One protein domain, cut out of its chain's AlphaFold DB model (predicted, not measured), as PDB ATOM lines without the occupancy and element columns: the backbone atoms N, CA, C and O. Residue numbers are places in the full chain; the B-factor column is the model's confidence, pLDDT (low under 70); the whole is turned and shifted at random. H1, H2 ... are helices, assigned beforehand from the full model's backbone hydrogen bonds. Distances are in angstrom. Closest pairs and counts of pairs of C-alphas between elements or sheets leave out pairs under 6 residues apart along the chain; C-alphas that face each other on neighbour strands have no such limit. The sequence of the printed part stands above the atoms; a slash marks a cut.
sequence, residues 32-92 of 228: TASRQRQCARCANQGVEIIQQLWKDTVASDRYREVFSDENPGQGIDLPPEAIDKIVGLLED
ATOM      1  N   THR A  32     174.072  77.989 190.327       46.78
ATOM      2  CA  THR A  32     173.915  77.870 191.782       46.78
ATOM      3  C   THR A  32     172.537  77.292 192.125       46.78
ATOM      4  O   THR A  32     171.541  77.609 191.471       46.78
ATOM      5  N   ALA A  33     172.448  76.487 193.190       52.25
ATOM      6  CA  ALA A  33     171.205  75.829 193.618       52.25
ATOM      7  C   ALA A  33     170.026  76.803 193.837       52.25
ATOM      8  O   ALA A  33     168.867  76.425 193.683       52.25
ATOM      9  N   SER A  34     170.298  78.074 194.154       47.12
ATOM     10  CA  SER A  34     169.286  79.132 194.264       47.12
ATOM     11  C   SER A  34     168.681  79.542 192.913       47.12
ATOM     12  O   SER A  34     167.482  79.798 192.842       47.12
ATOM     13  N   ARG A  35     169.470  79.547 191.829       38.66
ATOM     14  CA  ARG A  35     168.997  79.861 190.468       38.66
ATOM     15  C   ARG A  35     168.165  78.738 189.865       38.66
ATOM     16  O   ARG A  35     167.145  79.020 189.245       38.66
ATOM     17  N   GLN A  36     168.558  77.484 190.087       51.28
ATOM     18  CA  GLN A  36     167.749  76.325 189.693       51.28
ATOM     19  C   GLN A  36     166.398  76.318 190.417       51.28
ATOM     20  O   GLN A  36     165.368  76.139 189.775       51.28
ATOM     21  N   ARG A  37     166.376  76.620 191.724       47.41
ATOM     22  CA  ARG A  37     165.125  76.750 192.494       47.41
ATOM     23  C   ARG A  37     164.227  77.885 191.994       47.41
ATOM     24  O   ARG A  37     163.010  77.758 192.071       47.41
ATOM     25  N   GLN A  38     164.798  78.981 191.492       50.94
ATOM     26  CA  GLN A  38     164.026  80.121 190.993       50.94
ATOM     27  C   GLN A  38     163.411  79.858 189.611       50.94
ATOM     28  O   GLN A  38     162.209  80.052 189.470       50.94
ATOM     29  N   CYS A  39     164.177  79.359 188.628       51.84
ATOM     30  CA  CYS A  39     163.600  79.047 187.310       51.84
ATOM     31  C   CYS A  39     162.644  77.812 187.392       51.84
ATOM     32  O   CYS A  39     161.635  77.803 186.696       51.84
ATOM     33  N   ALA A  40     162.816  76.880 188.352       56.75
ATOM     34  CA  ALA A  40     161.822  75.824 188.651       56.75
ATOM     35  C   ALA A  40     160.524  76.341 189.314       56.75
ATOM     36  O   ALA A  40     159.435  75.861 189.014       56.75
ATOM     37  N   ARG A  41     160.614  77.345 190.201       58.31
ATOM     38  CA  ARG A  41     159.432  78.013 190.780       58.31
ATOM     39  C   ARG A  41     158.609  78.742 189.723       58.31
ATOM     40  O   ARG A  41     157.386  78.696 189.782       58.31
ATOM     41  N   CYS A  42     159.276  79.404 188.782       58.06
ATOM     42  CA  CYS A  42     158.613  80.054 187.658       58.06
ATOM     43  C   CYS A  42     157.882  79.014 186.790       58.06
ATOM     44  O   CYS A  42     156.675  79.157 186.607       58.06
ATOM     45  N   ALA A  43     158.556  77.944 186.356       60.31
ATOM     46  CA  ALA A  43     157.945  76.878 185.550       60.31
ATOM     47  C   ALA A  43     156.673  76.294 186.202       60.31
ATOM     48  O   ALA A  43     155.608  76.271 185.587       60.31
ATOM     49  N   ASN A  44     156.736  75.949 187.495       65.38
ATOM     50  CA  ASN A  44     155.569  75.445 188.235       65.38
ATOM     51  C   ASN A  44     154.410  76.456 188.281       65.38
ATOM     52  O   ASN A  44     153.251  76.076 188.133       65.38
ATOM     53  N   GLN A  45     154.715  77.747 188.419       72.38
ATOM     54  CA  GLN A  45     153.708  78.808 188.404       72.38
ATOM     55  C   GLN A  45     153.066  78.987 187.014       72.38
ATOM     56  O   GLN A  45     151.883  79.311 186.927       72.38
ATOM     57  N   GLY A  46     153.812  78.763 185.926       75.62
ATOM     58  CA  GLY A  46     153.283  78.793 184.558       75.62
ATOM     59  C   GLY A  46     152.277  77.669 184.303       75.62
ATOM     60  O   GLY A  46     151.184  77.918 183.794       75.62
ATOM     61  N   VAL A  47     152.604  76.450 184.741       81.62
ATOM     62  CA  VAL A  47     151.711  75.284 184.645       81.62
ATOM     63  C   VAL A  47     150.419  75.506 185.439       81.62
ATOM     64  O   VAL A  47     149.333  75.254 184.917       81.62
ATOM     65  N   GLU A  48     150.510  76.034 186.663       82.88
ATOM     66  CA  GLU A  48     149.335  76.361 187.487       82.88
ATOM     67  C   GLU A  48     148.412  77.385 186.810       82.88
ATOM     68  O   GLU A  48     147.193  77.206 186.810       82.88
ATOM     69  N   ILE A  49     148.975  78.426 186.185       85.75
ATOM     70  CA  ILE A  49     148.194  79.435 185.452       85.75
ATOM     71  C   ILE A  49     147.433  78.791 184.292       85.75
ATOM     72  O   ILE A  49     146.243  79.054 184.131       85.75
ATOM     73  N   ILE A  50     148.088  77.948 183.492       85.69
ATOM     74  CA  ILE A  50     147.448  77.284 182.348       85.69
ATOM     75  C   ILE A  50     146.330  76.344 182.808       85.69
ATOM     76  O   ILE A  50     145.241  76.361 182.238       85.69
ATOM     77  N   GLN A  51     146.559  75.574 183.871       84.25
ATOM     78  CA  GLN A  51     145.540  74.687 184.436       84.25
ATOM     79  C   GLN A  51     144.356  75.468 185.029       84.25
ATOM     80  O   GLN A  51     143.215  75.014 184.950       84.25
ATOM     81  N   GLN A  52     144.588  76.657 185.595       85.38
ATOM     82  CA  GLN A  52     143.500  77.521 186.053       85.38
ATOM     83  C   GLN A  52     142.729  78.137 184.878       85.38
ATOM     84  O   GLN A  52     141.502  78.098 184.873       85.38
ATOM     85  N   LEU A  53     143.428  78.632 183.851       86.38
ATOM     86  CA  LEU A  53     142.802  79.150 182.630       86.38
ATOM     87  C   LEU A  53     141.946  78.088 181.936       86.38
ATOM     88  O   LEU A  53     140.880  78.412 181.413       86.38
ATOM     89  N   TRP A  54     142.387  76.829 181.951       84.50
ATOM     90  CA  TRP A  54     141.598  75.695 181.478       84.50
ATOM     91  C   TRP A  54     140.275  75.582 182.239       84.50
ATOM     92  O   TRP A  54     139.213  75.629 181.621       84.50
ATOM     93  N   LYS A  55     140.325  75.530 183.577       83.56
ATOM     94  CA  LYS A  55     139.123  75.453 184.427       83.56
ATOM     95  C   LYS A  55     138.165  76.616 184.176       83.56
ATOM     96  O   LYS A  55     136.970  76.393 184.012       83.56
ATOM     97  N   ASP A  56     138.693  77.835 184.092       84.94
ATOM     98  CA  ASP A  56     137.895  79.036 183.840       84.94
ATOM     99  C   ASP A  56     137.241  78.996 182.442       84.94
ATOM    100  O   ASP A  56     136.095  79.407 182.271       84.94
ATOM    101  N   THR A  57     137.946  78.464 181.438       83.31
ATOM    102  CA  THR A  57     137.443  78.344 180.059       83.31
ATOM    103  C   THR A  57     136.343  77.296 179.951       83.31
ATOM    104  O   THR A  57     135.302  77.565 179.354       83.31
ATOM    105  N   VAL A  58     136.541  76.126 180.560       81.00
ATOM    106  CA  VAL A  58     135.549  75.042 180.591       81.00
ATOM    107  C   VAL A  58     134.285  75.471 181.345       81.00
ATOM    108  O   VAL A  58     133.179  75.115 180.944       81.00
ATOM    109  N   ALA A  59     134.435  76.284 182.396       81.19
ATOM    110  CA  ALA A  59     133.317  76.846 183.151       81.19
ATOM    111  C   ALA A  59     132.584  77.991 182.425       81.19
ATOM    112  O   ALA A  59     131.490  78.368 182.838       81.19
ATOM    113  N   SER A  60     133.167  78.567 181.370       83.12
ATOM    114  CA  SER A  60     132.559  79.687 180.652       83.12
ATOM    115  C   SER A  60     131.432  79.228 179.726       83.12
ATOM    116  O   SER A  60     131.613  78.312 178.926       83.12
ATOM    117  N   ASP A  61     130.294  79.926 179.745       77.69
ATOM    118  CA  ASP A  61     129.139  79.583 178.899       77.69
ATOM    119  C   ASP A  61     129.475  79.593 177.399       77.69
ATOM    120  O   ASP A  61     128.969  78.771 176.641       77.69
ATOM    121  N   ARG A  62     130.390  80.478 176.976       76.06
ATOM    122  CA  ARG A  62     130.790  80.642 175.568       76.06
ATOM    123  C   ARG A  62     131.545  79.436 175.004       76.06
ATOM    124  O   ARG A  62     131.384  79.130 173.823       76.06
ATOM    125  N   TYR A  63     132.392  78.795 175.810       77.38
ATOM    126  CA  TYR A  63     133.276  77.708 175.360       77.38
ATOM    127  C   TYR A  63     132.922  76.349 175.957       77.38
ATOM    128  O   TYR A  63     133.524  75.344 175.574       77.38
ATOM    129  N   ARG A  64     131.921  76.299 176.843       74.62
ATOM    130  CA  ARG A  64     131.444  75.073 177.481       74.62
ATOM    131  C   ARG A  64     131.223  73.954 176.470       74.62
ATOM    132  O   ARG A  64     131.723  72.863 176.672       74.62
ATOM    133  N   GLU A  65     130.557  74.228 175.351       74.06
ATOM    134  CA  GLU A  65     130.230  73.216 174.332       74.06
ATOM    135  C   GLU A  65     131.401  72.784 173.434       74.06
ATOM    136  O   GLU A  65     131.255  71.871 172.617       74.06
ATOM    137  N   VAL A  66     132.540  73.473 173.514       79.75
ATOM    138  CA  VAL A  66     133.767  73.086 172.801       79.75
ATOM    139  C   VAL A  66     134.500  72.004 173.599       79.75
ATOM    140  O   VAL A  66     135.038  71.062 173.020       79.75
ATOM    141  N   PHE A  67     134.471  72.114 174.932       76.06
ATOM    142  CA  PHE A  67     135.218  71.257 175.855       76.06
ATOM    143  C   PHE A  67     134.334  70.348 176.733       76.06
ATOM    144  O   PHE A  67     134.868  69.549 177.492       76.06
ATOM    145  N   SER A  68     133.001  70.405 176.606       63.19
ATOM    146  CA  SER A  68     132.008  69.628 177.388       63.19
ATOM    147  C   SER A  68     132.137  68.111 177.272       63.19
ATOM    148  O   SER A  68     131.511  67.359 178.012       63.19
ATOM    149  N   ASP A  69     132.902  67.687 176.283       59.97
ATOM    150  CA  ASP A  69     133.053  66.323 175.823       59.97
ATOM    151  C   ASP A  69     134.250  65.601 176.473       59.97
ATOM    152  O   ASP A  69     134.412  64.395 176.297       59.97
ATOM    153  N   GLU A  70     135.084  66.328 177.221       57.34
ATOM    154  CA  GLU A  70     136.093  65.783 178.134       57.34
ATOM    155  C   GLU A  70     135.590  65.900 179.571       57.34
ATOM    156  O   GLU A  70     134.773  66.770 179.858       57.34
ATOM    157  N   ASN A  71     136.070  65.039 180.478       58.06
ATOM    158  CA  ASN A  71     135.779  65.154 181.908       58.06
ATOM    159  C   ASN A  71     136.090  66.592 182.366       58.06
ATOM    160  O   ASN A  71     137.265  66.914 182.528       58.06
ATOM    161  N   PRO A  72     135.087  67.454 182.631       55.28
ATOM    162  CA  PRO A  72     135.313  68.893 182.817       55.28
ATOM    163  C   PRO A  72     136.155  69.215 184.060       55.28
ATOM    164  O   PRO A  72     136.684  70.314 184.206       55.28
ATOM    165  N   GLY A  73     136.256  68.251 184.983       56.84
ATOM    166  CA  GLY A  73     137.089  68.320 186.182       56.84
ATOM    167  C   GLY A  73     138.523  67.820 185.993       56.84
ATOM    168  O   GLY A  73     139.339  67.989 186.900       56.84
ATOM    169  N   GLN A  74     138.844  67.208 184.851       64.44
ATOM    170  CA  GLN A  74     140.193  66.773 184.519       64.44
ATOM    171  C   GLN A  74     140.916  67.959 183.866       64.44
ATOM    172  O   GLN A  74     140.428  68.573 182.916       64.44
ATOM    173  N   GLY A  75     142.047  68.353 184.451       69.81
ATOM    174  CA  GLY A  75     142.928  69.350 183.847       69.81
ATOM    175  C   GLY A  75     143.488  68.856 182.513       69.81
ATOM    176  O   GLY A  75     143.219  67.733 182.091       69.81
ATOM    177  N   ILE A  76     144.316  69.676 181.872       80.88
ATOM    178  CA  ILE A  76     145.026  69.258 180.658       80.88
ATOM    179  C   ILE A  76     145.872  68.024 180.999       80.88
ATOM    180  O   ILE A  76     146.759  68.116 181.855       80.88
ATOM    181  N   ASP A  77     145.590  66.895 180.344       81.44
ATOM    182  CA  ASP A  77     146.254  65.603 180.563       81.44
ATOM    183  C   ASP A  77     147.624  65.563 179.869       81.44
ATOM    184  O   ASP A  77     147.849  64.876 178.873       81.44
ATOM    185  N   LEU A  78     148.540  66.399 180.358       83.88
ATOM    186  CA  LEU A  78     149.922  66.477 179.904       83.88
ATOM    187  C   LEU A  78     150.862  66.580 181.111       83.88
ATOM    188  O   LEU A  78     150.536  67.269 182.083       83.88
ATOM    189  N   PRO A  79     152.058  65.964 181.046       87.88
ATOM    190  CA  PRO A  79     153.085  66.165 182.060       87.88
ATOM    191  C   PRO A  79     153.405  67.660 182.233       87.88
ATOM    192  O   PRO A  79     153.474  68.382 181.229       87.88
ATOM    193  N   PRO A  80     153.648  68.146 183.465       86.50
ATOM    194  CA  PRO A  80     153.982  69.548 183.714       86.50
ATOM    195  C   PRO A  80     155.148  70.064 182.859       86.50
ATOM    196  O   PRO A  80     155.112  71.197 182.386       86.50
ATOM    197  N   GLU A  81     156.148  69.223 182.588       86.88
ATOM    198  CA  GLU A  81     157.308  69.563 181.758       86.88
ATOM    199  C   GLU A  81     156.927  69.794 180.290       86.88
ATOM    200  O   GLU A  81     157.531  70.619 179.602       86.88
ATOM    201  N   ALA A  82     155.920  69.071 179.794       87.56
ATOM    202  CA  ALA A  82     155.400  69.266 178.448       87.56
ATOM    203  C   ALA A  82     154.628  70.588 178.354       87.56
ATOM    204  O   ALA A  82     154.822  71.333 177.394       87.56
ATOM    205  N   ILE A  83     153.813  70.903 179.367       86.50
ATOM    206  CA  ILE A  83     153.077  72.173 179.445       86.50
ATOM    207  C   ILE A  83     154.060  73.347 179.476       86.50
ATOM    208  O   ILE A  83     153.931  74.258 178.662       86.50
ATOM    209  N   ASP A  84     155.074  73.300 180.341       85.94
ATOM    210  CA  ASP A  84     156.101  74.344 180.439       85.94
ATOM    211  C   ASP A  84     156.833  74.553 179.104       85.94
ATOM    212  O   ASP A  84     156.982  75.679 178.629       85.94
ATOM    213  N   LYS A  85     157.199  73.460 178.421       88.94
ATOM    214  CA  LYS A  85     157.843  73.530 177.105       88.94
ATOM    215  C   LYS A  85     156.940  74.151 176.037       88.94
ATOM    216  O   LYS A  85     157.424  74.936 175.225       88.94
ATOM    217  N   ILE A  86     155.653  73.801 176.014       88.06
ATOM    218  CA  ILE A  86     154.681  74.375 175.071       88.06
ATOM    219  C   ILE A  86     154.496  75.868 175.353       88.06
ATOM    220  O   ILE A  86     154.545  76.673 174.424       88.06
ATOM    221  N   VAL A  87     154.347  76.249 176.625       87.31
ATOM    222  CA  VAL A  87     154.238  77.654 177.039       87.31
ATOM    223  C   VAL A  87     155.479  78.431 176.613       87.31
ATOM    224  O   VAL A  87     155.337  79.467 175.973       87.31
ATOM    225  N   GLY A  88     156.682  77.904 176.848       85.94
ATOM    226  CA  GLY A  88     157.932  78.549 176.438       85.94
ATOM    227  C   GLY A  88     158.088  78.733 174.921       85.94
ATOM    228  O   GLY A  88     158.805  79.629 174.482       85.94
ATOM    229  N   LEU A  89     157.422  77.912 174.100       87.50
ATOM    230  CA  LEU A  89     157.413  78.065 172.638       87.50
ATOM    231  C   LEU A  89     156.395  79.101 172.141       87.50
ATOM    232  O   LEU A  89     156.580  79.644 171.053       87.50
ATOM    233  N   LEU A  90     155.316  79.331 172.893       85.44
ATOM    234  CA  LEU A  90     154.192  80.172 172.473       85.44
ATOM    235  C   LEU A  90     154.149  81.532 173.177       85.44
ATOM    236  O   LEU A  90     153.525  82.454 172.658       85.44
ATOM    237  N   GLU A  91     154.796  81.688 174.336       84.25
ATOM    238  CA  GLU A  91     154.727  82.909 175.153       84.25
ATOM    239  C   GLU A  91     155.284  84.157 174.453       84.25
ATOM    240  O   GLU A  91     154.868  85.277 174.755       84.25
ATOM    241  N   ASP A  92     156.205  83.978 173.501       85.12
ATOM    242  CA  ASP A  92     156.785  85.066 172.714       85.12
ATOM    243  C   ASP A  92     155.902  85.468 171.516       85.12
ATOM    244  O   ASP A  92     156.167  86.486 170.867       85.12
TER     245      ASP A  92
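This is residues 32 to 92 of the 228 residues of the protein "N-6 DNA methylase" of Actinobacteria bacterium (UniProt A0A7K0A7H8). One long helix, H1, makes the long axis, and a shorter helix, H3, crosses it near its middle about at right angles. At the far end of H1 the chain turns through tiny H2 and returns toward H3 by a long link, while residues 32 to 41 stick out at the other end. The printed part has 61 residues with three named helices in the order H1, H2, H3 and no named strand; it is all helix and loose, with a radius of gyration of the C-alphas of 14.1 A and spans of 47 by 23 by 15 A.

H1, residues 33 to 59, measures 39.3 A from C-alpha 33 at (171.205, 75.829, 193.618) to C-alpha 59. H2 is residues 64 to 67. H3, residues 80 to 90, measures 15.5 A and ends with C-alpha 90 at (154.192, 80.172, 172.473).

H1 touches H3 with residues 43 to 47 alone, about perpendicular at 83 degrees; the closest C-alphas, of Ala 43 and Asp 84, are 6.0 A apart. H1 and H2 only just touch, only at the corner, with 3 pairs of C-alphas within 8 A, the closest being Val 58 and Arg 64 at 5.2 A. H2 and H3 are apart. Every O i to N i+4 pair is within hydrogen-bond range in H1 and H3; H2 is too short for one.

The C-alphas farthest apart, of Thr 32 and Glu 65, are 47.3 A apart. The printed part has no cut. The link from H2 to H3, 12 residues, is long. The pLDDT is under 70 in residues 32 to 44 and 68 to 75.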